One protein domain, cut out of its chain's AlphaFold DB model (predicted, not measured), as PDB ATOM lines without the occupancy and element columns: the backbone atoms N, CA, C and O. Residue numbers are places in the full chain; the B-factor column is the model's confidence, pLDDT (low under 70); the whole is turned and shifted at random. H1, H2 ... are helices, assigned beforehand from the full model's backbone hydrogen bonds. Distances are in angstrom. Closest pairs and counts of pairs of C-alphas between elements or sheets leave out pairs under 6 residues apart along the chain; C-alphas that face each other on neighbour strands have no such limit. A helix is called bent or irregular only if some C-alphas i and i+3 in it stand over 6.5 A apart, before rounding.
ATOM      1  N   PRO A 183     144.847 -55.205 -88.863       50.31
ATOM      2  CA  PRO A 183     145.392 -53.987 -88.257       50.31
ATOM      3  C   PRO A 183     145.864 -54.192 -86.809       50.31
ATOM      4  O   PRO A 183     146.710 -53.451 -86.311       50.31
ATOM      5  N   ILE A 184     145.324 -55.201 -86.116       55.62
ATOM      6  CA  ILE A 184     145.590 -55.469 -84.701       55.62
ATOM      7  C   ILE A 184     146.712 -56.508 -84.614       55.62
ATOM      8  O   ILE A 184     146.486 -57.711 -84.518       55.62
ATOM      9  N   ARG A 185     147.956 -56.027 -84.671       55.28
ATOM     10  CA  ARG A 185     149.168 -56.860 -84.545       55.28
ATOM     11  C   ARG A 185     149.585 -57.120 -83.099       55.28
ATOM     12  O   ARG A 185     150.486 -57.921 -82.851       55.28
ATOM     13  N   HIS A 186     148.945 -56.439 -82.154       51.62
ATOM     14  CA  HIS A 186     149.242 -56.516 -80.732       51.62
ATOM     15  C   HIS A 186     147.992 -56.975 -79.986       51.62
ATOM     16  O   HIS A 186     146.908 -56.458 -80.264       51.62
ATOM     17  N   PRO A 187     148.114 -57.928 -79.052       55.03
ATOM     18  CA  PRO A 187     146.993 -58.282 -78.202       55.03
ATOM     19  C   PRO A 187     146.565 -57.044 -77.396       55.03
ATOM     20  O   PRO A 187     147.437 -56.334 -76.885       55.03
ATOM     21  N   PRO A 188     145.258 -56.751 -77.302       55.47
ATOM     22  CA  PRO A 188     144.780 -55.609 -76.534       55.47
ATOM     23  C   PRO A 188     145.192 -55.729 -75.061       55.47
ATOM     24  O   PRO A 188     145.357 -56.828 -74.539       55.47
ATOM     25  N   ALA A 189     145.379 -54.599 -74.376       51.75
ATOM     26  CA  ALA A 189     145.622 -54.606 -72.935       51.75
ATOM     27  C   ALA A 189     144.387 -55.181 -72.215       51.75
ATOM     28  O   ALA A 189     143.261 -54.755 -72.479       51.75
ATOM     29  N   PHE A 190     144.587 -56.161 -71.331       60.28
ATOM     30  CA  PHE A 190     143.496 -56.906 -70.698       60.28
ATOM     31  C   PHE A 190     143.424 -56.638 -69.201       60.28
ATOM     32  O   PHE A 190     144.445 -56.563 -68.528       60.28
ATOM     33  N   THR A 191     142.207 -56.600 -68.656       57.91
ATOM     34  CA  THR A 191     141.998 -56.639 -67.201       57.91
ATOM     35  C   THR A 191     141.852 -58.089 -66.737       57.91
ATOM     36  O   THR A 191     141.092 -58.854 -67.335       57.91
ATOM     37  N   LEU A 192     142.489 -58.473 -65.624       59.28
ATOM     38  CA  LEU A 192     142.447 -59.830 -65.053       59.28
ATOM     39  C   LEU A 192     141.024 -60.423 -64.933       59.28
ATOM     40  O   LEU A 192     140.807 -61.606 -65.188       59.28
ATOM     41  N   LYS A 193     140.013 -59.596 -64.629       59.38
ATOM     42  CA  LYS A 193     138.597 -60.014 -64.581       59.38
ATOM     43  C   LYS A 193     138.067 -60.531 -65.926       59.38
ATOM     44  O   LYS A 193     137.252 -61.449 -65.938       59.38
ATOM     45  N   GLN A 194     138.513 -59.964 -67.046       62.75
ATOM     46  CA  GLN A 194     138.130 -60.403 -68.393       62.75
ATOM     47  C   GLN A 194     138.806 -61.732 -68.745       62.75
ATOM     48  O   GLN A 194     138.158 -62.618 -69.298       62.75
ATOM     49  N   LEU A 195     140.068 -61.900 -68.338       63.62
ATOM     50  CA  LEU A 195     140.843 -63.132 -68.499       63.62
ATOM     51  C   LEU A 195     140.259 -64.300 -67.703       63.62
ATOM     52  O   LEU A 195     140.003 -65.361 -68.266       63.62
ATOM     53  N   ILE A 196     139.957 -64.082 -66.420       63.19
ATOM     54  CA  ILE A 196     139.307 -65.084 -65.565       63.19
ATOM     55  C   ILE A 196     137.910 -65.427 -66.098       63.19
ATOM     56  O   ILE A 196     137.512 -66.586 -66.046       63.19
ATOM     57  N   ARG A 197     137.160 -64.458 -66.647       65.06
ATOM     58  CA  ARG A 197     135.839 -64.728 -67.237       65.06
ATOM     59  C   ARG A 197     135.938 -65.567 -68.510       65.06
ATOM     60  O   ARG A 197     135.135 -66.476 -68.670       65.06
ATOM     61  N   LEU A 198     136.898 -65.270 -69.388       61.81
ATOM     62  CA  LEU A 198     137.100 -65.986 -70.653       61.81
ATOM     63  C   LEU A 198     137.660 -67.393 -70.455       61.81
ATOM     64  O   LEU A 198     137.228 -68.310 -71.139       61.81
ATOM     65  N   LEU A 199     138.585 -67.575 -69.513       62.06
ATOM     66  CA  LEU A 199     139.162 -68.886 -69.208       62.06
ATOM     67  C   LEU A 199     138.241 -69.705 -68.291       62.06
ATOM     68  O   LEU A 199     138.147 -70.920 -68.426       62.06
ATOM     69  N   GLY A 200     137.511 -69.040 -67.391       58.97
ATOM     70  CA  GLY A 200     136.552 -69.661 -66.479       58.97
ATOM     71  C   GLY A 200     135.289 -70.176 -67.173       58.97
ATOM     72  O   GLY A 200     134.806 -71.249 -66.815       58.97
ATOM     73  N   SER A 201     134.779 -69.482 -68.198       56.81
ATOM     74  CA  SER A 201     133.616 -69.933 -68.984       56.81
ATOM     75  C   SER A 201     133.912 -71.123 -69.907       56.81
ATOM     76  O   SER A 201     132.987 -71.715 -70.457       56.81
ATOM     77  N   GLN A 202     135.184 -71.488 -70.072       54.62
ATOM     78  CA  GLN A 202     135.641 -72.566 -70.954       54.62
ATOM     79  C   GLN A 202     135.946 -73.874 -70.204       54.62
ATOM     80  O   GLN A 202     136.435 -74.829 -70.799       54.62
ATOM     81  N   THR A 203     135.646 -73.939 -68.902       47.44
ATOM     82  CA  THR A 203     136.071 -75.030 -68.006       47.44
ATOM     83  C   THR A 203     135.299 -76.349 -68.138       47.44
ATOM     84  O   THR A 203     135.749 -77.344 -67.571       47.44
ATOM     85  N   ASP A 204     134.202 -76.392 -68.902       47.09
ATOM     86  CA  ASP A 204     133.368 -77.596 -69.075       47.09
ATOM     87  C   ASP A 204     133.614 -78.356 -70.399       47.09
ATOM     88  O   ASP A 204     133.053 -79.434 -70.602       47.09
ATOM     89  N   ALA A 205     134.450 -77.837 -71.310       47.41
ATOM     90  CA  ALA A 205     134.728 -78.472 -72.602       47.41
ATOM     91  C   ALA A 205     136.011 -79.323 -72.562       47.41
ATOM     92  O   ALA A 205     137.058 -78.872 -72.108       47.41
ATOM     93  N   THR A 206     135.949 -80.549 -73.093       47.66
ATOM     94  CA  THR A 206     137.087 -81.484 -73.220       47.66
ATOM     95  C   THR A 206     138.178 -81.011 -74.188       47.66
ATOM     96  O   THR A 206     139.276 -81.561 -74.186       47.66
ATOM     97  N   GLU A 207     137.900 -79.986 -74.995       52.00
ATOM     98  CA  GLU A 207     138.875 -79.292 -75.833       52.00
ATOM     99  C   GLU A 207     138.999 -77.836 -75.385       52.00
ATOM    100  O   GLU A 207     138.016 -77.091 -75.353       52.00
ATOM    101  N   ILE A 208     140.227 -77.414 -75.087       54.50
ATOM    102  CA  ILE A 208     140.534 -76.017 -74.797       54.50
ATOM    103  C   ILE A 208     140.332 -75.217 -76.082       54.50
ATOM    104  O   ILE A 208     141.121 -75.311 -77.027       54.50
ATOM    105  N   LYS A 209     139.271 -74.415 -76.125       61.69
ATOM    106  CA  LYS A 209     139.094 -73.433 -77.193       61.69
ATOM    107  C   LYS A 209     140.136 -72.331 -77.016       61.69
ATOM    108  O   LYS A 209     140.329 -71.813 -75.924       61.69
ATOM    109  N   ILE A 210     140.827 -71.983 -78.098       64.12
ATOM    110  CA  ILE A 210     141.788 -70.875 -78.105       64.12
ATOM    111  C   ILE A 210     141.008 -69.591 -77.775       64.12
ATOM    112  O   ILE A 210     139.978 -69.355 -78.407       64.12
ATOM    113  N   PRO A 211     141.440 -68.768 -76.805       61.12
ATOM    114  CA  PRO A 211     140.801 -67.488 -76.532       61.12
ATOM    115  C   PRO A 211     140.890 -66.588 -77.769       61.12
ATOM    116  O   PRO A 211     141.986 -66.250 -78.216       61.12
ATOM    117  N   THR A 212     139.741 -66.229 -78.339       62.09
ATOM    118  CA  THR A 212     139.637 -65.341 -79.505       62.09
ATOM    119  C   THR A 212     138.990 -64.033 -79.086       62.09
ATOM    120  O   THR A 212     137.939 -64.040 -78.446       62.09
ATOM    121  N   PHE A 213     139.622 -62.913 -79.427       63.06
ATOM    122  CA  PHE A 213     139.238 -61.591 -78.923       63.06
ATOM    123  C   PHE A 213     138.701 -60.673 -80.023       63.06
ATOM    124  O   PHE A 213     138.169 -59.604 -79.732       63.06
ATOM    125  N   SER A 214     138.805 -61.101 -81.282       65.44
ATOM    126  CA  SER A 214     138.221 -60.441 -82.445       65.44
ATOM    127  C   SER A 214     137.496 -61.459 -83.339       65.44
ATOM    128  O   SER A 214     137.953 -62.602 -83.444       65.44
ATOM    129  N   PRO A 215     136.409 -61.064 -84.032       70.31
ATOM    130  CA  PRO A 215     135.724 -61.918 -85.009       70.31
ATOM    131  C   PRO A 215     136.656 -62.460 -86.108       70.31
ATOM    132  O   PRO A 215     136.502 -63.591 -86.573       70.31
ATOM    133  N   LEU A 216     137.670 -61.676 -86.492       72.81
ATOM    134  CA  LEU A 216     138.689 -62.109 -87.449       72.81
ATOM    135  C   LEU A 216     139.540 -63.247 -86.868       72.81
ATOM    136  O   LEU A 216     139.817 -64.232 -87.544       72.81
ATOM    137  N   GLU A 217     139.913 -63.158 -85.591       70.56
ATOM    138  CA  GLU A 217     140.692 -64.204 -84.922       70.56
ATOM    139  C   GLU A 217     139.897 -65.488 -84.721       70.56
ATOM    140  O   GLU A 217     140.463 -66.576 -84.829       70.56
ATOM    141  N   GLU A 218     138.599 -65.370 -84.448       74.50
ATOM    142  CA  GLU A 218     137.694 -66.513 -84.380       74.50
ATOM    143  C   GLU A 218     137.632 -67.247 -85.721       74.50
ATOM    144  O   GLU A 218     137.723 -68.476 -85.768       74.50
ATOM    145  N   THR A 219     137.584 -66.486 -86.813       80.31
ATOM    146  CA  THR A 219     137.610 -67.027 -88.176       80.31
ATOM    147  C   THR A 219     138.937 -67.734 -88.468       80.31
ATOM    148  O   THR A 219     138.932 -68.881 -88.914       80.31
ATOM    149  N   LEU A 220     140.078 -67.119 -88.127       80.31
ATOM    150  CA  LEU A 220     141.409 -67.724 -88.291       80.31
ATOM    151  C   LEU A 220     141.576 -69.012 -87.471       80.31
ATOM    152  O   LEU A 220     142.101 -70.007 -87.968       80.31
ATOM    153  N   CYS A 221     141.111 -69.023 -86.217       77.56
ATOM    154  CA  CYS A 221     141.186 -70.211 -85.367       77.56
ATOM    155  C   CYS A 221     140.287 -71.337 -85.888       77.56
ATOM    156  O   CYS A 221     140.674 -72.501 -85.813       77.56
ATOM    157  N   ARG A 222     139.116 -71.008 -86.447       81.62
ATOM    158  CA  ARG A 222     138.232 -71.987 -87.088       81.62
ATOM    159  C   ARG A 222     138.895 -72.621 -88.313       81.62
ATOM    160  O   ARG A 222     138.994 -73.845 -88.344       81.62
ATOM    161  N   LYS A 223     139.435 -71.804 -89.230       82.81
ATOM    162  CA  LYS A 223     140.198 -72.274 -90.406       82.81
ATOM    163  C   LYS A 223     141.364 -73.186 -89.987       82.81
ATOM    164  O   LYS A 223     141.539 -74.272 -90.531       82.81
ATOM    165  N   TYR A 224     142.116 -72.807 -88.948       84.81
ATOM    166  CA  TYR A 224     143.196 -73.638 -88.401       84.81
ATOM    167  C   TYR A 224     142.703 -74.972 -87.804       84.81
ATOM    168  O   TYR A 224     143.335 -76.010 -88.005       84.81
ATOM    169  N   LEU A 225     141.589 -74.983 -87.065       82.81
ATOM    170  CA  LEU A 225     141.041 -76.221 -86.499       82.81
ATOM    171  C   LEU A 225     140.530 -77.174 -87.587       82.81
ATOM    172  O   LEU A 225     140.692 -78.386 -87.451       82.81
ATOM    173  N   GLU A 226     139.953 -76.646 -88.663       85.44
ATOM    174  CA  GLU A 226     139.567 -77.429 -89.843       85.44
ATOM    175  C   GLU A 226     140.791 -78.048 -90.530       85.44
ATOM    176  O   GLU A 226     140.816 -79.262 -90.746       85.44
ATOM    177  N   LEU A 227     141.854 -77.262 -90.745       86.50
ATOM    178  CA  LEU A 227     143.148 -77.758 -91.235       86.50
ATOM    179  C   LEU A 227     143.720 -78.858 -90.334       86.50
ATOM    180  O   LEU A 227     144.165 -79.899 -90.808       86.50
ATOM    181  N   ARG A 228     143.671 -78.681 -89.012       85.88
ATOM    182  CA  ARG A 228     144.160 -79.691 -88.065       85.88
ATOM    183  C   ARG A 228     143.366 -80.998 -88.150       85.88
ATOM    184  O   ARG A 228     143.951 -82.069 -88.005       85.88
ATOM    185  N   ARG A 229     142.050 -80.927 -88.373       87.12
ATOM    186  CA  ARG A 229     141.191 -82.116 -88.510       87.12
ATOM    187  C   ARG A 229     141.487 -82.902 -89.785       87.12
ATOM    188  O   ARG A 229     141.366 -84.124 -89.759       87.12
ATOM    189  N   SER A 230     141.904 -82.243 -90.867       87.44
ATOM    190  CA  SER A 230     142.222 -82.922 -92.131       87.44
ATOM    191  C   SER A 230     143.576 -83.649 -92.116       87.44
ATOM    192  O   SER A 230     143.779 -84.564 -92.911       87.44
ATOM    193  N   VAL A 231     144.475 -83.337 -91.171       89.50
ATOM    194  CA  VAL A 231     145.806 -83.968 -91.067       89.50
ATOM    195  C   VAL A 231     145.741 -85.478 -90.832       89.50
ATOM    196  O   VAL A 231     146.411 -86.221 -91.546       89.50
ATOM    197  N   ALA A 232     144.960 -85.944 -89.853       86.50
ATOM    198  CA  ALA A 232     144.965 -87.357 -89.460       86.50
ATOM    199  C   ALA A 232     144.445 -88.304 -90.568       86.50
ATOM    200  O   ALA A 232     145.097 -89.316 -90.829       86.50
ATOM    201  N   PRO A 233     143.341 -87.990 -91.283       89.44
ATOM    202  CA  PRO A 233     142.915 -88.779 -92.439       89.44
ATOM    203  C   PRO A 233     143.959 -88.823 -93.564       89.44
ATOM    204  O   PRO A 233     144.223 -89.894 -94.107       89.44
ATOM    205  N   ILE A 234     144.586 -87.685 -93.889       89.94
ATOM    206  CA  ILE A 234     145.626 -87.601 -94.930       89.94
ATOM    207  C   ILE A 234     146.841 -88.441 -94.538       89.94
ATOM    208  O   ILE A 234     147.365 -89.193 -95.358       89.94
ATOM    209  N   GLU A 235     147.274 -88.340 -93.281       90.75
ATOM    210  CA  GLU A 235     148.396 -89.108 -92.749       90.75
ATOM    211  C   GLU A 235     148.148 -90.612 -92.853       90.75
ATOM    212  O   GLU A 235     149.017 -91.337 -93.339       90.75
ATOM    213  N   LYS A 236     146.955 -91.065 -92.454       89.56
ATOM    214  CA  LYS A 236     146.561 -92.471 -92.532       89.56
ATOM    215  C   LYS A 236     146.573 -92.979 -93.974       89.56
ATOM    216  O   LYS A 236     147.210 -93.988 -94.271       89.56
ATOM    217  N   SER A 237     145.930 -92.256 -94.889       88.38
ATOM    218  CA  SER A 237     145.888 -92.634 -96.307       88.38
ATOM    219  C   SER A 237     147.283 -92.682 -96.939       88.38
ATOM    220  O   SER A 237     147.581 -93.589 -97.714       88.38
ATOM    221  N   LEU A 238     148.162 -91.741 -96.581       90.19
ATOM    222  CA  LEU A 238     149.513 -91.657 -97.127       90.19
ATOM    223  C   LEU A 238     150.463 -92.707 -96.537       90.19
ATOM    224  O   LEU A 238     151.261 -93.270 -97.274       90.19
ATOM    225  N   LYS A 239     150.426 -92.957 -95.224       89.81
ATOM    226  CA  LYS A 239     151.403 -93.831 -94.552       89.81
ATOM    227  C   LYS A 239     150.974 -95.291 -94.475       89.81
ATOM    228  O   LYS A 239     151.844 -96.154 -94.482       89.81
ATOM    229  N   GLU A 240     149.676 -95.564 -94.379       88.81
ATOM    230  CA  GLU A 240     149.163 -96.923 -94.172       88.81
ATOM    231  C   GLU A 240     148.572 -97.505 -95.458       88.81
ATOM    232  O   GLU A 240     148.906 -98.622 -95.836       88.81
ATOM    233  N   VAL A 241     147.719 -96.752 -96.162       88.88
ATOM    234  CA  VAL A 241     146.920 -97.304 -97.273       88.88
ATOM    235  C   VAL A 241     147.699 -97.354 -98.588       88.88
ATOM    236  O   VAL A 241     147.774 -98.403 -99.228       88.88
ATOM    237  N   LEU A 242     148.282 -96.227 -99.009       90.31
ATOM    238  CA  LEU A 242     148.964 -96.124-100.304       90.31
ATOM    239  C   LEU A 242     150.163 -97.077-100.459       90.31
ATOM    240  O   LEU A 242     150.249 -97.718-101.506       90.31
ATOM    241  N   PRO A 243     151.064 -97.232 -99.469       91.31
ATOM    242  CA  PRO A 243     152.197 -98.146 -99.598       91.31
ATOM    243  C   PRO A 243     151.755 -99.599 -99.792       91.31
ATOM    244  O   PRO A 243     152.268-100.266-100.685       91.31
ATOM    245  N   VAL A 244     150.756-100.047 -99.025       90.81
ATOM    246  CA  VAL A 244     150.209-101.409 -99.119       90.81
ATOM    247  C   VAL A 244     149.566-101.649-100.486       90.81
ATOM    248  O   VAL A 244     149.780-102.699-101.085       90.81
ATOM    249  N   ARG A 245     148.823-100.673-101.028       91.06
ATOM    250  CA  ARG A 245     148.223-100.793-102.370       91.06
ATOM    251  C   ARG A 245     149.268-100.833-103.483       91.06
ATOM    252  O   ARG A 245     149.146-101.641-104.394       91.06
ATOM    253  N   ILE A 246     150.315-100.009-103.403       91.12
ATOM    254  CA  ILE A 246     151.417-100.035-104.382       91.12
ATOM    255  C   ILE A 246     152.171-101.369-104.314       91.12
ATOM    256  O   ILE A 246     152.552-101.914-105.348       91.12
ATOM    257  N   GLU A 247     152.377-101.907-103.112       91.00
ATOM    258  CA  GLU A 247     153.003-103.216-102.924       91.00
ATOM    259  C   GLU A 247     152.135-104.343-103.493       91.00
ATOM    260  O   GLU A 247     152.643-105.176-104.241       91.00
ATOM    261  N   HIS A 248     150.827-104.335-103.227       91.25
ATOM    262  CA  HIS A 248     149.902-105.313-103.800       91.25
ATOM    263  C   HIS A 248     149.898-105.270-105.334       91.25
ATOM    264  O   HIS A 248     150.054-106.305-105.982       91.25
ATOM    265  N   PHE A 249     149.832-104.069-105.913       91.25
ATOM    266  CA  PHE A 249     149.917-103.878-107.356       91.25
ATOM    267  C   PHE A 249     151.221-104.451-107.932       91.25
ATOM    268  O   PHE A 249     151.198-105.138-108.951       91.25
ATOM    269  N   SER A 250     152.356-104.257-107.245       90.44
ATOM    270  CA  SER A 250     153.667-104.743-107.704       90.44
ATOM    271  C   SER A 250     153.783-106.271-107.790       90.44
ATOM    272  O   SER A 250     154.640-106.785-108.503       90.44
ATOM    273  N   GLN A 251     152.911-107.009-107.095       90.69
ATOM    274  CA  GLN A 251     152.884-108.475-107.110       90.69
ATOM    275  C   GLN A 251     152.150-109.054-108.333       90.69
ATOM    276  O   GLN A 251     152.189-110.270-108.554       90.69
ATOM    277  N   ARG A 252     151.482-108.222-109.147       86.19
ATOM    278  CA  ARG A 252     150.785-108.686-110.354       86.19
ATOM    279  C   ARG A 252     151.767-109.169-111.426       86.19
ATOM    280  O   ARG A 252     152.800-108.562-111.695       86.19
ATOM    281  N   LYS A 253     151.402-110.258-112.107       83.06
ATOM    282  CA  LYS A 253     152.192-110.852-113.199       83.06
ATOM    283  C   LYS A 253     151.890-110.168-114.529       83.06
ATOM    284  O   LYS A 253     151.150-110.702-115.348       83.06
ATOM    285  N   ILE A 254     152.435-108.972-114.722       81.69
ATOM    286  CA  ILE A 254     152.190-108.159-115.921       81.69
ATOM    287  C   ILE A 254     153.513-107.686-116.503       81.69
ATOM    288  O   ILE A 254     154.474-107.405-115.787       81.69
ATOM    289  N   MET A 255     153.566-107.606-117.830       78.88
ATOM    290  CA  MET A 255     154.694-107.028-118.554       78.88
ATOM    291  C   MET A 255     154.977-105.608-118.044       78.88
ATOM    292  O   MET A 255     154.061-104.815-117.855       78.88
ATOM    293  N   HIS A 256     156.250-105.274-117.827       82.81
ATOM    294  CA  HIS A 256     156.680-103.957-117.333       82.81
ATOM    295  C   HIS A 256     156.078-103.530-115.976       82.81
ATOM    296  O   HIS A 256     156.066-102.334-115.675       82.81
ATOM    297  N   ILE A 257     155.634-104.471-115.129       86.06
ATOM    298  CA  ILE A 257     155.086-104.153-113.796       86.06
ATOM    299  C   ILE A 257     156.058-103.335-112.935       86.06
ATOM    300  O   ILE A 257     155.639-102.400-112.252       86.06
ATOM    301  N   ASP A 258     157.362-103.598-113.041       86.69
ATOM    302  CA  ASP A 258     158.403-102.844-112.334       86.69
ATOM    303  C   ASP A 258     158.409-101.364-112.730       86.69
ATOM    304  O   ASP A 258     158.578-100.478-111.891       86.69
ATOM    305  N   TYR A 259     158.189-101.076-114.016       87.44
ATOM    306  CA  TYR A 259     158.139 -99.710-114.528       87.44
ATOM    307  C   TYR A 259     156.882 -98.977-114.047       87.44
ATOM    308  O   TYR A 259     156.970 -97.836-113.592       87.44
ATOM    309  N   LEU A 260     155.720 -99.633-114.082       86.81
ATOM    310  CA  LEU A 260     154.463 -99.060-113.586       86.81
ATOM    311  C   LEU A 260     154.523 -98.814-112.074       86.81
ATOM    312  O   LEU A 260     154.168 -97.735-111.597       86.81
ATOM    313  N   THR A 261     155.070 -99.774-111.330       90.38
ATOM    314  CA  THR A 261     155.317 -99.650-109.891       90.38
ATOM    315  C   THR A 261     156.271 -98.493-109.601       90.38
ATOM    316  O   THR A 261     156.005 -97.685-108.712       90.38
ATOM    317  N   TYR A 262     157.346 -98.344-110.381       91.50
ATOM    318  CA  TYR A 262     158.263 -97.207-110.265       91.50
ATOM    319  C   TYR A 262     157.548 -95.861-110.457       91.50
ATOM    320  O   TYR A 262     157.797 -94.921-109.697       91.50
ATOM    321  N   LEU A 263     156.630 -95.755-111.422       89.38
ATOM    322  CA  LEU A 263     155.850 -94.535-111.638       89.38
ATOM    323  C   LEU A 263     154.922 -94.220-110.459       89.38
ATOM    324  O   LEU A 263     154.887 -93.071-110.012       89.38
ATOM    325  N   LEU A 264     154.225 -95.223-109.914       92.81
ATOM    326  CA  LEU A 264     153.396 -95.051-108.716       92.81
ATOM    327  C   LEU A 264     154.241 -94.620-107.512       92.81
ATOM    328  O   LEU A 264     153.893 -93.660-106.823       92.81
ATOM    329  N   GLN A 265     155.391 -95.261-107.294       92.75
ATOM    330  CA  GLN A 265     156.321 -94.897-106.224       92.75
ATOM    331  C   GLN A 265     156.877 -93.482-106.391       92.75
ATOM    332  O   GLN A 265     157.062 -92.771-105.402       92.75
ATOM    333  N   ARG A 266     157.157 -93.055-107.627       93.12
ATOM    334  CA  ARG A 266     157.602 -91.691-107.916       93.12
ATOM    335  C   ARG A 266     156.521 -90.678-107.544       93.12
ATOM    336  O   ARG A 266     156.815 -89.769-106.770       93.12
ATOM    337  N   LYS A 267     155.285 -90.865-108.018       91.62
ATOM    338  CA  LYS A 267     154.165 -89.974-107.672       91.62
ATOM    339  C   LYS A 267     153.915 -89.953-106.163       91.62
ATOM    340  O   LYS A 267     153.810 -88.886-105.574       91.62
ATOM    341  N   TYR A 268     153.932 -91.118-105.516       94.12
ATOM    342  CA  TYR A 268     153.824 -91.232-104.061       94.12
ATOM    343  C   TYR A 268     154.895 -90.411-103.326       94.12
ATOM    344  O   TYR A 268     154.576 -89.668-102.397       94.12
ATOM    345  N   LYS A 269     156.165 -90.496-103.749       92.94
ATOM    346  CA  LYS A 269     157.260 -89.703-103.164       92.94
ATOM    347  C   LYS A 269     157.029 -88.201-103.336       92.94
ATOM    348  O   LYS A 269     157.236 -87.457-102.379       92.94
ATOM    349  N   GLU A 270     156.590 -87.763-104.513       93.00
ATOM    350  CA  GLU A 270     156.273 -86.356-104.794       93.00
ATOM    351  C   GLU A 270     155.146 -85.846-103.873       93.00
ATOM    352  O   GLU A 270     155.318 -84.834-103.184       93.00
ATOM    353  N   THR A 271     154.045 -86.593-103.746       92.75
ATOM    354  CA  THR A 271     152.947 -86.289-102.808       92.75
ATOM    355  C   THR A 271     153.422 -86.277-101.354       92.75
ATOM    356  O   THR A 271     153.028 -85.414-100.568       92.75
ATOM    357  N   HIS A 272     154.317 -87.191-100.977       91.56
ATOM    358  CA  HIS A 272     154.848 -87.270 -99.619       91.56
ATOM    359  C   HIS A 272     155.733 -86.071 -99.248       91.56
ATOM    360  O   HIS A 272     155.709 -85.611 -98.103       91.56
ATOM    361  N   VAL A 273     156.494 -85.524-100.202       93.75
ATOM    362  CA  VAL A 273     157.252 -84.280-100.002       93.75
ATOM    363  C   VAL A 273     156.304 -83.104 -99.759       93.75
ATOM    364  O   VAL A 273     156.508 -82.354 -98.803       93.75
ATOM    365  N   LYS A 274     155.232 -82.983-100.553       92.81
ATOM    366  CA  LYS A 274     154.197 -81.955-100.349       92.81
ATOM    367  C   LYS A 274     153.505 -82.092 -98.993       92.81
ATOM    368  O   LYS A 274     153.337 -81.107 -98.284       92.81
ATOM    369  N   TYR A 275     153.183 -83.315 -98.575       94.19
ATOM    370  CA  TYR A 275     152.622 -83.572 -97.249       94.19
ATOM    371  C   TYR A 275     153.553 -83.099 -96.121       94.19
ATOM    372  O   TYR A 275     153.103 -82.448 -95.180       94.19
ATOM    373  N   LYS A 276     154.865 -83.367 -96.213       92.88
ATOM    374  CA  LYS A 276     155.836 -82.867 -95.221       92.88
ATOM    375  C   LYS A 276     155.861 -81.341 -95.154       92.88
ATOM    376  O   LYS A 276     155.953 -80.796 -94.056       92.88
ATOM    377  N   LEU A 277     155.770 -80.670 -96.305       93.19
ATOM    378  CA  LEU A 277     155.654 -79.213 -96.369       93.19
ATOM    379  C   LEU A 277     154.376 -78.734 -95.668       93.19
ATOM    380  O   LEU A 277     154.462 -77.904 -94.771       93.19
ATOM    381  N   MET A 278     153.221 -79.326 -95.985       93.06
ATOM    382  CA  MET A 278     151.938 -79.007 -95.346       93.06
ATOM    383  C   MET A 278     152.001 -79.142 -93.816       93.06
ATOM    384  O   MET A 278     151.583 -78.240 -93.097       93.06
ATOM    385  N   ILE A 279     152.559 -80.239 -93.292       91.88
ATOM    386  CA  ILE A 279     152.698 -80.435 -91.838       91.88
ATOM    387  C   ILE A 279     153.580 -79.362 -91.205       91.88
ATOM    388  O   ILE A 279     153.267 -78.880 -90.115       91.88
ATOM    389  N   LYS A 280     154.673 -78.985 -91.875       91.31
ATOM    390  CA  LYS A 280     155.550 -77.912 -91.410       91.31
ATOM    391  C   LYS A 280     154.785 -76.587 -91.317       91.31
ATOM    392  O   LYS A 280     154.807 -75.979 -90.251       91.31
ATOM    393  N   GLU A 281     154.056 -76.201 -92.363       89.25
ATOM    394  CA  GLU A 281     153.254 -74.967 -92.382       89.25
ATOM    395  C   GLU A 281     152.145 -74.977 -91.317       89.25
ATOM    396  O   GLU A 281     151.974 -74.002 -90.586       89.25
ATOM    397  N   ILE A 282     151.444 -76.103 -91.128       89.06
ATOM    398  CA  ILE A 282     150.435 -76.252 -90.065       89.06
ATOM    399  C   ILE A 282     151.071 -76.127 -88.670       89.06
ATOM    400  O   ILE A 282     150.492 -75.507 -87.774       89.06
ATOM    401  N   CYS A 283     152.263 -76.693 -88.456       86.75
ATOM    402  CA  CYS A 283     152.984 -76.556 -87.187       86.75
ATOM    403  C   CYS A 283     153.439 -75.115 -86.936       86.75
ATOM    404  O   CYS A 283     153.401 -74.649 -85.794       86.75
ATOM    405  N   GLU A 284     153.863 -74.407 -87.979       85.31
ATOM    406  CA  GLU A 284     154.196 -72.988 -87.889       85.31
ATOM    407  C   GLU A 284     152.947 -72.168 -87.554       85.31
ATOM    408  O   GLU A 284     152.954 -71.454 -86.553       85.31
ATOM    409  N   LEU A 285     151.831 -72.380 -88.258       85.12
ATOM    410  CA  LEU A 285     150.540 -71.763 -87.942       85.12
ATOM    411  C   LEU A 285     150.094 -72.021 -86.503       85.12
ATOM    412  O   LEU A 285     149.657 -71.093 -85.826       85.12
ATOM    413  N   LYS A 286     150.252 -73.251 -85.996       85.44
ATOM    414  CA  LYS A 286     149.991 -73.562 -84.584       85.44
ATOM    415  C   LYS A 286     150.849 -72.695 -83.667       85.44
ATOM    416  O   LYS A 286     150.318 -72.051 -82.761       85.44
ATOM    417  N   ARG A 287     152.163 -72.664 -83.904       81.75
ATOM    418  CA  ARG A 287     153.099 -71.872 -83.096       81.75
ATOM    419  C   ARG A 287     152.692 -70.404 -83.074       81.75
ATOM    420  O   ARG A 287     152.775 -69.743 -82.042       81.75
ATOM    421  N   GLU A 288     152.252 -69.885 -84.212       78.00
ATOM    422  CA  GLU A 288     151.908 -68.478 -84.363       78.00
ATOM    423  C   GLU A 288     150.540 -68.103 -83.789       78.00
ATOM    424  O   GLU A 288     150.431 -67.090 -83.097       78.00
ATOM    425  N   LEU A 289     149.505 -68.898 -84.066       76.31
ATOM    426  CA  LEU A 289     148.121 -68.603 -83.684       76.31
ATOM    427  C   LEU A 289     147.779 -69.061 -82.270       76.31
ATOM    428  O   LEU A 289     146.890 -68.476 -81.649       76.31
ATOM    429  N   VAL A 290     148.441 -70.108 -81.782       77.44
ATOM    430  CA  VAL A 290     148.131 -70.754 -80.505       77.44
ATOM    431  C   VAL A 290     149.241 -70.476 -79.507       77.44
ATOM    432  O   VAL A 290     149.007 -69.776 -78.524       77.44
ATOM    433  N   ASP A 291     150.457 -70.950 -79.776       76.50
ATOM    434  CA  ASP A 291     151.513 -70.971 -78.759       76.50
ATOM    435  C   ASP A 291     151.974 -69.548 -78.394       76.50
ATOM    436  O   ASP A 291     152.024 -69.190 -77.217       76.50
ATOM    437  N   LYS A 292     152.240 -68.674 -79.380       78.12
ATOM    438  CA  LYS A 292     152.577 -67.258 -79.119       78.12
ATOM    439  C   LYS A 292     151.459 -66.533 -78.359       78.12
ATOM    440  O   LYS A 292     151.756 -65.718 -77.490       78.12
ATOM    441  N   ARG A 293     150.188 -66.828 -78.655       74.62
ATOM    442  CA  ARG A 293     149.044 -66.190 -77.983       74.62
ATOM    443  C   ARG A 293     148.924 -66.619 -76.530       74.62
ATOM    444  O   ARG A 293     148.829 -65.758 -75.660       74.62
ATOM    445  N   TRP A 294     148.973 -67.922 -76.270       75.62
ATOM    446  CA  TRP A 294     148.978 -68.446 -74.908       75.62
ATOM    447  C   TRP A 294     150.150 -67.891 -74.107       75.62
ATOM    448  O   TRP A 294     149.954 -67.448 -72.979       75.62
ATOM    449  N   ASN A 295     151.331 -67.795 -74.717       78.00
ATOM    450  CA  ASN A 295     152.492 -67.204 -74.063       78.00
ATOM    451  C   ASN A 295     152.265 -65.748 -73.645       78.00
ATOM    452  O   ASN A 295     152.557 -65.398 -72.505       78.00
ATOM    453  N   ILE A 296     151.701 -64.903 -74.513       76.44
ATOM    454  CA  ILE A 296     151.412 -63.509 -74.143       76.44
ATOM    455  C   ILE A 296     150.331 -63.442 -73.059       76.44
ATOM    456  O   ILE A 296     150.447 -62.670 -72.108       76.44
ATOM    457  N   LEU A 297     149.300 -64.279 -73.173       76.06
ATOM    458  CA  LEU A 297     148.203 -64.331 -72.219       76.06
ATOM    459  C   LEU A 297     148.686 -64.709 -70.812       76.06
ATOM    460  O   LEU A 297     148.340 -64.028 -69.847       76.06
ATOM    461  N   PHE A 298     149.535 -65.731 -70.695       75.81
ATOM    462  CA  PHE A 298     150.102 -66.126 -69.408       75.81
ATOM    463  C   PHE A 298     151.166 -65.157 -68.897       75.81
ATOM    464  O   PHE A 298     151.261 -64.948 -67.690       75.81
ATOM    465  N   LEU A 299     151.936 -64.520 -69.782       80.94
ATOM    466  CA  LEU A 299     152.895 -63.492 -69.384       80.94
ATOM    467  C   LEU A 299     152.179 -62.281 -68.768       80.94
ATOM    468  O   LEU A 299     152.550 -61.843 -67.680       80.94
ATOM    469  N   ASN A 300     151.101 -61.810 -69.400       77.12
ATOM    470  CA  ASN A 300     150.258 -60.743 -68.859       77.12
ATOM    471  C   ASN A 300     149.604 -61.157 -67.539       77.12
ATOM    472  O   ASN A 300     149.590 -60.388 -66.586       77.12
ATOM    473  N   LEU A 301     149.111 -62.391 -67.456       77.69
ATOM    474  CA  LEU A 301     148.483 -62.906 -66.246       77.69
ATOM    475  C   LEU A 301     149.484 -63.011 -65.079       77.69
ATOM    476  O   LEU A 301     149.141 -62.645 -63.960       77.69
ATOM    477  N   ASN A 302     150.736 -63.399 -65.339       82.06
ATOM    478  CA  ASN A 302     151.812 -63.354 -64.346       82.06
ATOM    479  C   ASN A 302     152.148 -61.912 -63.914       82.06
ATOM    480  O   ASN A 302     152.388 -61.678 -62.731       82.06
ATOM    481  N   HIS A 303     152.151 -60.936 -64.830       83.12
ATOM    482  CA  HIS A 303     152.357 -59.524 -64.476       83.12
ATOM    483  C   HIS A 303     151.230 -58.971 -63.594       83.12
ATOM    484  O   HIS A 303     151.506 -58.362 -62.560       83.12
ATOM    485  N   GLU A 304     149.976 -59.238 -63.953       78.38
ATOM    486  CA  GLU A 304     148.802 -58.852 -63.161       78.38
ATOM    487  C   GLU A 304     148.810 -59.516 -61.779       78.38
ATOM    488  O   GLU A 304     148.516 -58.876 -60.769       78.38
ATOM    489  N   LEU A 305     149.191 -60.795 -61.708       82.38
ATOM    490  CA  LEU A 305     149.275 -61.520 -60.445       82.38
ATOM    491  C   LEU A 305     150.398 -60.976 -59.551       82.38
ATOM    492  O   LEU A 305     150.190 -60.838 -58.349       82.38
ATOM    493  N   SER A 306     151.538 -60.590 -60.129       85.62
ATOM    494  CA  SER A 306     152.595 -59.872 -59.405       85.62
ATOM    495  C   SER A 306     152.088 -58.542 -58.842       85.62
ATOM    496  O   SER A 306     152.250 -58.297 -57.652       85.62
ATOM    497  N   SER A 307     151.411 -57.724 -59.659       85.06
ATOM    498  CA  SER A 307     150.847 -56.439 -59.216       85.06
ATOM    499  C   SER A 307     149.846 -56.615 -58.073       85.06
ATOM    500  O   SER A 307     149.872 -55.873 -57.096       85.06
ATOM    501  N   LEU A 308     148.975 -57.629 -58.149       81.31
ATOM    502  CA  LEU A 308     148.021 -57.921 -57.078       81.31
ATOM    503  C   LEU A 308     148.695 -58.399 -55.789       81.31
ATOM    504  O   LEU A 308     148.218 -58.060 -54.706       81.31
ATOM    505  N   LEU A 309     149.768 -59.186 -55.888       83.94
ATOM    506  CA  LEU A 309     150.546 -59.595 -54.718       83.94
ATOM    507  C   LEU A 309     151.194 -58.382 -54.043       83.94
ATOM    508  O   LEU A 309     151.078 -58.245 -52.827       83.94
ATOM    509  N   ASP A 310     151.786 -57.479 -54.825       85.12
ATOM    510  CA  ASP A 310     152.395 -56.248 -54.312       85.12
ATOM    511  C   ASP A 310     151.341 -55.340 -53.644       85.12
ATOM    512  O   ASP A 310     151.557 -54.799 -52.557       85.12
ATOM    513  N   GLU A 311     150.143 -55.227 -54.227       83.31
ATOM    514  CA  GLU A 311     149.025 -54.493 -53.624       83.31
ATOM    515  C   GLU A 311     148.528 -55.122 -52.312       83.31
ATOM    516  O   GLU A 311     148.192 -54.394 -51.375       83.31
ATOM    517  N   ILE A 312     148.482 -56.457 -52.214       83.44
ATOM    518  CA  ILE A 312     148.130 -57.152 -50.968       83.44
ATOM    519  C   ILE A 312     149.169 -56.878 -49.885       83.44
ATOM    520  O   ILE A 312     148.785 -56.597 -48.752       83.44
ATOM    521  N   GLU A 313     150.460 -56.913 -50.212       83.31
ATOM    522  CA  GLU A 313     151.530 -56.585 -49.263       83.31
ATOM    523  C   GLU A 313     151.385 -55.147 -48.736       83.31
ATOM    524  O   GLU A 313     151.467 -54.910 -47.527       83.31
ATOM    525  N   VAL A 314     151.063 -54.189 -49.612       84.00
ATOM    526  CA  VAL A 314     150.776 -52.800 -49.216       84.00
ATOM    527  C   VAL A 314     149.525 -52.708 -48.334       84.00
ATOM    528  O   VAL A 314     149.527 -51.968 -47.348       84.00
ATOM    529  N   LEU A 315     148.453 -53.447 -48.645       79.81
ATOM    530  CA  LEU A 315     147.232 -53.475 -47.829       79.81
ATOM    531  C   LEU A 315     147.481 -54.098 -46.447       79.81
ATOM    532  O   LEU A 315     147.016 -53.552 -45.449       79.81
ATOM    533  N   GLN A 316     148.258 -55.180 -46.363       78.56
ATOM    534  CA  GLN A 316     148.667 -55.791 -45.094       78.56
ATOM    535  C   GLN A 316     149.475 -54.814 -44.234       78.56
ATOM    536  O   GLN A 316     149.220 -54.689 -43.033       78.56
ATOM    537  N   LYS A 317     150.415 -54.087 -44.851       80.81
ATOM    538  CA  LYS A 317     151.210 -53.055 -44.179       80.81
ATOM    539  C   LYS A 317     150.319 -51.928 -43.647       80.81
ATOM    540  O   LYS A 317     150.419 -51.575 -42.478       80.81
ATOM    541  N   LYS A 318     149.364 -51.448 -44.453       79.88
ATOM    542  CA  LYS A 318     148.373 -50.438 -44.034       79.88
ATOM    543  C   LYS A 318     147.496 -50.900 -42.866       79.88
ATOM    544  O   LYS A 318     147.204 -50.088 -41.998       79.88
ATOM    545  N   ILE A 319     147.097 -52.174 -42.830       75.94
ATOM    546  CA  ILE A 319     146.337 -52.750 -41.703       75.94
ATOM    547  C   ILE A 319     147.204 -52.844 -40.437       75.94
ATOM    548  O   ILE A 319     146.692 -52.667 -39.336       75.94
ATOM    549  N   SER A 320     148.501 -53.125 -40.588       72.50
ATOM    550  CA  SER A 320     149.415 -53.363 -39.463       72.50
ATOM    551  C   SER A 320     149.981 -52.075 -38.848       72.50
ATOM    552  O   SER A 320     150.273 -52.055 -37.658       72.50
ATOM    553  N   GLU A 321     150.156 -51.012 -39.640       72.25
ATOM    554  CA  GLU A 321     150.859 -49.787 -39.218       72.25
ATOM    555  C   GLU A 321     149.934 -48.628 -38.821       72.25
ATOM    556  O   GLU A 321     150.366 -47.729 -38.101       72.25
ATOM    557  N   TYR A 322     148.669 -48.623 -39.257       62.03
ATOM    558  CA  TYR A 322     147.777 -47.476 -39.074       62.03
ATOM    559  C   TYR A 322     146.485 -47.839 -38.333       62.03
ATOM    560  O   TYR A 322     145.698 -48.690 -38.757       62.03
ATOM    561  N   ASN A 323     146.230 -47.116 -37.242       64.56
ATOM    562  CA  ASN A 323     145.014 -47.231 -36.441       64.56
ATOM    563  C   ASN A 323     143.896 -46.365 -37.059       64.56
ATOM    564  O   ASN A 323     143.645 -45.239 -36.632       64.56
ATOM    565  N   TYR A 324     143.303 -46.845 -38.155       65.50
ATOM    566  CA  TYR A 324     142.200 -46.171 -38.852       65.50
ATOM    567  C   TYR A 324     140.849 -46.344 -38.131       65.50
ATOM    568  O   TYR A 324     140.679 -47.241 -37.311       65.50
ATOM    569  N   ASN A 325     139.858 -45.520 -38.501       72.69
ATOM    570  CA  ASN A 325     138.447 -45.721 -38.141       72.69
ATOM    571  C   ASN A 325     137.989 -47.154 -38.505       72.69
ATOM    572  O   ASN A 325     138.326 -47.647 -39.585       72.69
ATOM    573  N   SER A 326     137.192 -47.782 -37.632       72.00
ATOM    574  CA  SER A 326     136.593 -49.116 -37.796       72.00
ATOM    575  C   SER A 326     135.985 -49.337 -39.187       72.00
ATOM    576  O   SER A 326     136.258 -50.352 -39.821       72.00
ATOM    577  N   GLU A 327     135.247 -48.356 -39.719       72.06
ATOM    578  CA  GLU A 327     134.615 -48.455 -41.048       72.06
ATOM    579  C   GLU A 327     135.649 -48.501 -42.195       72.06
ATOM    580  O   GLU A 327     135.467 -49.160 -43.221       72.06
ATOM    581  N   MET A 328     136.778 -47.809 -42.027       72.00
ATOM    582  CA  MET A 328     137.849 -47.769 -43.022       72.00
ATOM    583  C   MET A 328     138.705 -49.039 -42.968       72.00
ATOM    584  O   MET A 328     139.122 -49.536 -44.014       72.00
ATOM    585  N   GLN A 329     138.909 -49.614 -41.776       73.94
ATOM    586  CA  GLN A 329     139.522 -50.938 -41.634       73.94
ATOM    587  C   GLN A 329     138.663 -52.041 -42.257       73.94
ATOM    588  O   GLN A 329     139.207 -52.936 -42.902       73.94
ATOM    589  N   GLU A 330     137.341 -51.976 -42.107       76.44
ATOM    590  CA  GLU A 330     136.421 -52.960 -42.683       76.44
ATOM    591  C   GLU A 330     136.466 -52.950 -44.220       76.44
ATOM    592  O   GLU A 330     136.669 -53.999 -44.834       76.44
ATOM    593  N   LYS A 331     136.452 -51.764 -44.850       79.94
ATOM    594  CA  LYS A 331     136.624 -51.618 -46.312       79.94
ATOM    595  C   LYS A 331     137.975 -52.148 -46.809       79.94
ATOM    596  O   LYS A 331     138.048 -52.758 -47.876       79.94
ATOM    597  N   ILE A 332     139.056 -51.940 -46.053       77.00
ATOM    598  CA  ILE A 332     140.392 -52.456 -46.402       77.00
ATOM    599  C   ILE A 332     140.434 -53.991 -46.285       77.00
ATOM    600  O   ILE A 332     141.010 -54.655 -47.149       77.00
ATOM    601  N   LYS A 333     139.788 -54.572 -45.267       77.38
ATOM    602  CA  LYS A 333     139.659 -56.031 -45.110       77.38
ATOM    603  C   LYS A 333     138.818 -56.654 -46.220       77.38
ATOM    604  O   LYS A 333     139.214 -57.676 -46.776       77.38
ATOM    605  N   GLU A 334     137.714 -56.023 -46.606       80.56
ATOM    606  CA  GLU A 334     136.893 -56.477 -47.730       80.56
ATOM    607  C   GLU A 334     137.692 -56.462 -49.049       80.56
ATOM    608  O   GLU A 334     137.665 -57.424 -49.820       80.56
ATOM    609  N   GLN A 335     138.493 -55.415 -49.285       79.69
ATOM    610  CA  GLN A 335     139.406 -55.362 -50.432       79.69
ATOM    611  C   GLN A 335     140.468 -56.469 -50.394       79.69
ATOM    612  O   GLN A 335     140.762 -57.062 -51.436       79.69
ATOM    613  N   LEU A 336     141.011 -56.783 -49.214       81.00
ATOM    614  CA  LEU A 336     141.973 -57.870 -49.024       81.00
ATOM    615  C   LEU A 336     141.355 -59.237 -49.365       81.00
ATOM    616  O   LEU A 336     141.965 -60.020 -50.096       81.00
ATOM    617  N   VAL A 337     140.124 -59.506 -48.914       78.31
ATOM    618  CA  VAL A 337     139.376 -60.738 -49.233       78.31
ATOM    619  C   VAL A 337     139.093 -60.837 -50.735       78.31
ATOM    620  O   VAL A 337     139.351 -61.869 -51.362       78.31
ATOM    621  N   ASN A 338     138.622 -59.752 -51.349       80.12
ATOM    622  CA  ASN A 338     138.306 -59.721 -52.778       80.12
ATOM    623  C   ASN A 338     139.550 -59.939 -53.658       80.12
ATOM    624  O   ASN A 338     139.492 -60.663 -54.657       80.12
ATOM    625  N   LYS A 339     140.704 -59.371 -53.286       80.56
ATOM    626  CA  LYS A 339     141.966 -59.592 -54.011       80.56
ATOM    627  C   LYS A 339     142.530 -60.996 -53.769       80.56
ATOM    628  O   LYS A 339     142.902 -61.659 -54.733       80.56
ATOM    629  N   SER A 340     142.486 -61.500 -52.534       81.75
ATOM    630  CA  SER A 340     142.924 -62.862 -52.177       81.75
ATOM    631  C   SER A 340     142.151 -63.955 -52.934       81.75
ATOM    632  O   SER A 340     142.733 -64.878 -53.518       81.75
ATOM    633  N   THR A 341     140.825 -63.817 -53.013       79.75
ATOM    634  CA  THR A 341     139.974 -64.741 -53.784       79.75
ATOM    635  C   THR A 341     140.252 -64.664 -55.285       79.75
ATOM    636  O   THR A 341     140.222 -65.688 -55.967       79.75
ATOM    637  N   THR A 342     140.568 -63.475 -55.806       77.62
ATOM    638  CA  THR A 342     140.935 -63.279 -57.215       77.62
ATOM    639  C   THR A 342     142.266 -63.957 -57.548       77.62
ATOM    640  O   THR A 342     142.341 -64.662 -58.553       77.62
ATOM    641  N   ILE A 343     143.288 -63.829 -56.696       80.88
ATOM    642  CA  ILE A 343     144.585 -64.506 -56.876       80.88
ATOM    643  C   ILE A 343     144.413 -66.025 -56.868       80.88
ATOM    644  O   ILE A 343     144.910 -66.704 -57.763       80.88
ATOM    645  N   THR A 344     143.645 -66.559 -55.917       80.62
ATOM    646  CA  THR A 344     143.398 -68.008 -55.818       80.62
ATOM    647  C   THR A 344     142.726 -68.548 -57.086       80.62
ATOM    648  O   THR A 344     143.223 -69.494 -57.691       80.62
ATOM    649  N   LYS A 345     141.669 -67.878 -57.569       78.62
ATOM    650  CA  LYS A 345     141.007 -68.232 -58.839       78.62
ATOM    651  C   LYS A 345     141.940 -68.126 -60.044       78.62
ATOM    652  O   LYS A 345     141.797 -68.882 -60.999       78.62
ATOM    653  N   THR A 346     142.868 -67.173 -60.021       76.12
ATOM    654  CA  THR A 346     143.843 -66.983 -61.097       76.12
ATOM    655  C   THR A 346     144.830 -68.149 -61.142       76.12
ATOM    656  O   THR A 346     145.038 -68.711 -62.212       76.12
ATOM    657  N   PHE A 347     145.359 -68.587 -59.996       79.88
ATOM    658  CA  PHE A 347     146.209 -69.778 -59.922       79.88
ATOM    659  C   PHE A 347     145.485 -71.050 -60.370       79.88
ATOM    660  O   PHE A 347     146.061 -71.814 -61.139       79.88
ATOM    661  N   ASP A 348     144.220 -71.252 -59.982       77.69
ATOM    662  CA  ASP A 348     143.430 -72.411 -60.432       77.69
ATOM    663  C   ASP A 348     143.338 -72.487 -61.968       77.69
ATOM    664  O   ASP A 348     143.401 -73.568 -62.557       77.69
ATOM    665  N   VAL A 349     143.216 -71.335 -62.633       74.00
ATOM    666  CA  VAL A 349     143.202 -71.244 -64.099       74.00
ATOM    667  C   VAL A 349     144.576 -71.563 -64.697       74.00
ATOM    668  O   VAL A 349     144.645 -72.298 -65.683       74.00
ATOM    669  N   ILE A 350     145.669 -71.061 -64.110       74.12
ATOM    670  CA  ILE A 350     147.026 -71.357 -64.602       74.12
ATOM    671  C   ILE A 350     147.371 -72.839 -64.416       74.12
ATOM    672  O   ILE A 350     147.906 -73.454 -65.335       74.12
ATOM    673  N   TYR A 351     147.042 -73.436 -63.267       77.75
ATOM    674  CA  TYR A 351     147.335 -74.847 -63.002       77.75
ATOM    675  C   TYR A 351     146.569 -75.782 -63.938       77.75
ATOM    676  O   TYR A 351     147.151 -76.732 -64.453       77.75
ATOM    677  N   LYS A 352     145.314 -75.463 -64.274       71.44
ATOM    678  CA  LYS A 352     144.599 -76.186 -65.337       71.44
ATOM    679  C   LYS A 352     145.283 -76.039 -66.693       71.44
ATOM    680  O   LYS A 352     145.415 -77.011 -67.422       71.44
ATOM    681  N   ALA A 353     145.755 -74.848 -67.048       68.25
ATOM    682  CA  ALA A 353     146.489 -74.669 -68.299       68.25
ATOM    683  C   ALA A 353     147.849 -75.400 -68.327       68.25
ATOM    684  O   ALA A 353     148.282 -75.842 -69.395       68.25
ATOM    685  N   LEU A 354     148.496 -75.562 -67.166       72.00
ATOM    686  CA  LEU A 354     149.683 -76.403 -66.988       72.00
ATOM    687  C   LEU A 354     149.370 -77.882 -67.251       72.00
ATOM    688  O   LEU A 354     150.139 -78.529 -67.959       72.00
ATOM    689  N   GLU A 355     148.234 -78.403 -66.769       68.00
ATOM    690  CA  GLU A 355     147.797 -79.787 -67.043       68.00
ATOM    691  C   GLU A 355     147.676 -80.068 -68.549       68.00
ATOM    692  O   GLU A 355     147.974 -81.168 -69.014       68.00
ATOM    693  N   PHE A 356     147.319 -79.054 -69.336       65.62
ATOM    694  CA  PHE A 356     147.214 -79.152 -70.790       65.62
ATOM    695  C   PHE A 356     148.503 -78.822 -71.558       65.62
ATOM    696  O   PHE A 356     148.481 -78.759 -72.789       65.62
ATOM    697  N   SER A 357     149.632 -78.634 -70.865       64.50
ATOM    698  CA  SER A 357     150.939 -78.337 -71.475       64.50
ATOM    699  C   SER A 357     150.933 -77.100 -72.391       64.50
ATOM    700  O   SER A 357     151.609 -77.076 -73.419       64.50
ATOM    701  N   LEU A 358     150.160 -76.068 -72.036       67.31
ATOM    702  CA  LEU A 358     150.065 -74.822 -72.811       67.31
ATOM    703  C   LEU A 358     151.119 -73.771 -72.434       67.31
ATOM    704  O   LEU A 358     151.221 -72.747 -73.108       67.31
ATOM    705  N   LEU A 359     151.864 -73.985 -71.345       67.62
ATOM    706  CA  LEU A 359     152.833 -73.020 -70.831       67.62
ATOM    707  C   LEU A 359     154.262 -73.359 -71.250       67.62
ATOM    708  O   LEU A 359     154.724 -74.490 -71.102       67.62
ATOM    709  N   ASN A 360     154.993 -72.330 -71.675       74.88
ATOM    710  CA  ASN A 360     156.445 -72.393 -71.781       74.88
ATOM    711  C   ASN A 360     157.095 -72.554 -70.397       74.88
ATOM    712  O   ASN A 360     156.604 -72.009 -69.404       74.88
ATOM    713  N   ALA A 361     158.252 -73.222 -70.358       75.19
ATOM    714  CA  ALA A 361     159.028 -73.451 -69.137       75.19
ATOM    715  C   ALA A 361     159.337 -72.152 -68.368       75.19
ATOM    716  O   ALA A 361     159.185 -72.110 -67.149       75.19
ATOM    717  N   ASP A 362     159.673 -71.071 -69.076       77.00
ATOM    718  CA  ASP A 362     159.998 -69.774 -68.464       77.00
ATOM    719  C   ASP A 362     158.786 -69.135 -67.770       77.00
ATOM    720  O   ASP A 362     158.885 -68.582 -66.674       77.00
ATOM    721  N   ILE A 363     157.608 -69.243 -68.391       78.44
ATOM    722  CA  ILE A 363     156.361 -68.708 -67.841       78.44
ATOM    723  C   ILE A 363     155.941 -69.531 -66.623       78.44
ATOM    724  O   ILE A 363     155.561 -68.954 -65.607       78.44
ATOM    725  N   ALA A 364     156.062 -70.859 -66.704       79.56
ATOM    726  CA  ALA A 364     155.788 -71.761 -65.592       79.56
ATOM    727  C   ALA A 364     156.724 -71.505 -64.398       79.56
ATOM    728  O   ALA A 364     156.259 -71.485 -63.259       79.56
ATOM    729  N   SER A 365     158.013 -71.235 -64.642       83.00
ATOM    730  CA  SER A 365     158.966 -70.852 -63.590       83.00
ATOM    731  C   SER A 365     158.514 -69.586 -62.864       83.00
ATOM    732  O   SER A 365     158.414 -69.574 -61.640       83.00
ATOM    733  N   LYS A 366     158.144 -68.543 -63.618       82.19
ATOM    734  CA  LYS A 366     157.658 -67.283 -63.042       82.19
ATOM    735  C   LYS A 366     156.336 -67.458 -62.286       82.19
ATOM    736  O   LYS A 366     156.140 -66.851 -61.239       82.19
ATOM    737  N   THR A 367     155.437 -68.315 -62.770       83.44
ATOM    738  CA  THR A 367     154.217 -68.676 -62.033       83.44
ATOM    739  C   THR A 367     154.546 -69.383 -60.718       83.44
ATOM    740  O   THR A 367     153.928 -69.067 -59.704       83.44
ATOM    741  N   ASN A 368     155.522 -70.295 -60.700       84.06
ATOM    742  CA  ASN A 368     155.941 -70.989 -59.480       84.06
ATOM    743  C   ASN A 368     156.570 -70.029 -58.457       84.06
ATOM    744  O   ASN A 368     156.272 -70.131 -57.269       84.06
ATOM    745  N   GLU A 369     157.377 -69.060 -58.902       87.75
ATOM    746  CA  GLU A 369     157.908 -67.993 -58.038       87.75
ATOM    747  C   GLU A 369     156.779 -67.172 -57.400       87.75
ATOM    748  O   GLU A 369     156.770 -66.939 -56.190       87.75
ATOM    749  N   LEU A 370     155.782 -66.776 -58.197       85.25
ATOM    750  CA  LEU A 370     154.619 -66.042 -57.700       85.25
ATOM    751  C   LEU A 370     153.745 -66.898 -56.773       85.25
ATOM    752  O   LEU A 370     153.186 -66.379 -55.807       85.25
ATOM    753  N   ALA A 371     153.627 -68.202 -57.036       85.81
ATOM    754  CA  ALA A 371     152.925 -69.138 -56.164       85.81
ATOM    755  C   ALA A 371     153.623 -69.261 -54.806       85.81
ATOM    756  O   ALA A 371     152.952 -69.238 -53.775       85.81
ATOM    757  N   GLN A 372     154.957 -69.310 -54.794       84.19
ATOM    758  CA  GLN A 372     155.738 -69.292 -53.561       84.19
ATOM    759  C   GLN A 372     155.527 -67.981 -52.794       84.19
ATOM    760  O   GLN A 372     155.174 -68.015 -51.617       84.19
ATOM    761  N   LYS A 373     155.614 -66.830 -53.480       85.19
ATOM    762  CA  LYS A 373     155.323 -65.516 -52.882       85.19
ATOM    763  C   LYS A 373     153.910 -65.472 -52.285       85.19
ATOM    764  O   LYS A 373     153.708 -64.968 -51.183       85.19
ATOM    765  N   TRP A 374     152.919 -66.048 -52.967       86.94
ATOM    766  CA  TRP A 374     151.555 -66.139 -52.447       86.94
ATOM    767  C   TRP A 374     151.442 -67.024 -51.202       86.94
ATOM    768  O   TRP A 374     150.758 -66.642 -50.253       86.94
ATOM    769  N   LEU A 375     152.117 -68.177 -51.173       84.12
ATOM    770  CA  LEU A 375     152.147 -69.064 -50.006       84.12
ATOM    771  C   LEU A 375     152.769 -68.392 -48.775       84.12
ATOM    772  O   LEU A 375     152.342 -68.685 -47.660       84.12
ATOM    773  N   ASP A 376     153.703 -67.461 -48.964       82.25
ATOM    774  CA  ASP A 376     154.330 -66.714 -47.868       82.25
ATOM    775  C   ASP A 376     153.437 -65.566 -47.353       82.25
ATOM    776  O   ASP A 376     153.365 -65.296 -46.148       82.25
ATOM    777  N   VAL A 377     152.720 -64.891 -48.258       79.69
ATOM    778  CA  VAL A 377     151.875 -63.720 -47.951       79.69
ATOM    779  C   VAL A 377     150.488 -64.125 -47.433       79.69
ATOM    780  O   VAL A 377     149.928 -63.454 -46.560       79.69
ATOM    781  N   ARG A 378     149.928 -65.239 -47.918       79.25
ATOM    782  CA  ARG A 378     148.571 -65.705 -47.590       79.25
ATOM    783  C   ARG A 378     148.344 -65.989 -46.096       79.25
ATOM    784  O   ARG A 378     147.357 -65.478 -45.571       79.25
ATOM    785  N   PRO A 379     149.231 -66.688 -45.361       78.44
ATOM    786  CA  PRO A 379     149.044 -66.928 -43.929       78.44
ATOM    787  C   PRO A 379     148.966 -65.635 -43.109       78.44
ATOM    788  O   PRO A 379     148.300 -65.596 -42.077       78.44
ATOM    789  N   ARG A 380     149.635 -64.563 -43.560       72.12
ATOM    790  CA  ARG A 380     149.575 -63.242 -42.918       72.12
ATOM    791  C   ARG A 380     148.226 -62.570 -43.166       72.12
ATOM    792  O   ARG A 380     147.638 -62.058 -42.217       72.12
ATOM    793  N   SER A 381     147.703 -62.645 -44.393       70.12
ATOM    794  CA  SER A 381     146.339 -62.199 -44.711       70.12
ATOM    795  C   SER A 381     145.302 -62.940 -43.870       70.12
ATOM    796  O   SER A 381     144.464 -62.308 -43.235       70.12
ATOM    797  N   ASP A 382     145.387 -64.270 -43.823       73.62
ATOM    798  CA  ASP A 382     144.409 -65.116 -43.135       73.62
ATOM    799  C   ASP A 382     144.420 -64.864 -41.618       73.62
ATOM    800  O   ASP A 382     143.359 -64.805 -40.993       73.62
ATOM    801  N   ARG A 383     145.597 -64.618 -41.023       72.31
ATOM    802  CA  ARG A 383     145.713 -64.187 -39.620       72.31
ATOM    803  C   ARG A 383     145.056 -62.830 -39.389       72.31
ATOM    804  O   ARG A 383     144.239 -62.734 -38.490       72.31
ATOM    805  N   LEU A 384     145.341 -61.813 -40.203       65.38
ATOM    806  CA  LEU A 384     144.753 -60.470 -40.053       65.38
ATOM    807  C   LEU A 384     143.223 -60.454 -40.211       65.38
ATOM    808  O   LEU A 384     142.549 -59.625 -39.599       65.38
ATOM    809  N   LEU A 385     142.679 -61.374 -41.009       63.84
ATOM    810  CA  LEU A 385     141.238 -61.573 -41.169       63.84
ATOM    811  C   LEU A 385     140.627 -62.346 -39.984       63.84
ATOM    812  O   LEU A 385     139.525 -62.018 -39.547       63.84
ATOM    813  N   SER A 386     141.361 -63.313 -39.421       63.28
ATOM    814  CA  SER A 386     140.939 -64.109 -38.254       63.28
ATOM    815  C   SER A 386     141.040 -63.337 -36.932       63.28
ATOM    816  O   SER A 386     140.224 -63.533 -36.037       63.28
ATOM    817  N   SER A 387     141.991 -62.404 -36.809       53.88
ATOM    818  CA  SER A 387     142.188 -61.571 -35.612       53.88
ATOM    819  C   SER A 387     141.014 -60.640 -35.294       53.88
ATOM    820  O   SER A 387     140.988 -60.050 -34.220       53.88
ATOM    821  N   SER A 388     140.051 -60.476 -36.208       46.22
ATOM    822  CA  SER A 388     138.828 -59.698 -35.968       46.22
ATOM    823  C   SER A 388     137.570 -60.525 -35.729       46.22
ATOM    824  O   SER A 388     136.523 -59.932 -35.500       46.22
TER     825      SER A 388
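AT A GLANCE: This is residues 183 to 388 of the 572 residues of the protein "Related to Karyogamy protein KAR9" of Zygosaccharomyces bailii (UniProt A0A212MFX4). A long rod is built on one very long, gently bent helix, H3: along its first half H2 folds back beside it as a two-helix hairpin, and along its second half H4 and H5a join it in a small up-and-down bundle of three, each running against the one before it. The bundle is not tight, since H4 and H5a hardly meet, and the short H1 packs across its side, on H4. The printed part has 206 residues with five named helices, H1 to H5 in chain order, and no named strand; the class is all helix. The whole is extended, with a radius of gyration of the C-alphas of 27.4 A and spans of 102 by 35 by 27 A.

IN THESE COORDINATES: H1, residues 192 to 200, begins with C-alpha 192 at (142.447, -59.830, -65.053). By their hydrogen bonds H2, residues 215 to 250, H3, residues 257 to 321, and H5, residues 361 to 386, were each assigned as one helix, but they are bent. C-alphas 239 and 242 are 6.7 A apart, giving H2a, 215 to 239, 36.8 A, and H2b, 242 to 250; H2a is itself irregular, with C-alphas 229 and 232 6.53 A apart, and has a kink of 26 degrees near residue 233. C-alphas 289 and 292 are 6.5 A apart, giving H3a, 257 to 289, 47.1 A, and H3b, 292 to 321, 43.6 A. H4, residues 326 to 355, is 43.8 A long. C-alphas 376 and 379 are 6.6 A apart, giving H5a, 361 to 376, 22.8 A, and H5b, 379 to 386, which ends with C-alpha 386 at (140.939, -64.109, -38.254).

HOW THE PARTS SIT: The hub is H3, whose arms stand at a shallow tilt of 24 degrees. H2b and H3a form a hairpin at 3 degrees; their closest C-alphas, Ser 250 and Thr 261, are 5.8 A apart. H2a touches H3a, closest at Cys 221 and Leu 289, 7.3 A. H3b and H4 form a hairpin at 27 degrees, closest at Ile 312 and Leu 336, 6.5 A. H5a touches H3b, the same way at 17 degrees, closest at Asn 302 and Thr 367, 6.3 A. H4 and H5a are close but not clearly touching, closest at Phe 347 and Ala 371, 7.7 A. H1 touches H4 at a steep tilt of 43 degrees, closest at Ile 196 and Thr 346, 6.6 A. H5b only just touches H3b, with 3 pairs of C-alphas within 8 A, closest at Gln 316 and Ser 381, 6.8 A. H2a and H4 are apart. Every O i to N i+4 pair is within hydrogen-bond range in H1, H2b, H3a, H3b, H4, H5a and H5b; in H2a 19 of 21 are.

THE WHOLE: The C-alphas farthest apart, Met 255 and Asn 325, are 102.4 A apart. The printed part has no cut. The link from H1 to H2, residues 201 to 214, is long. Mean pLDDT of the printed part is 77.5; among the residues under 70 are 183 to 214 and 384 to 388.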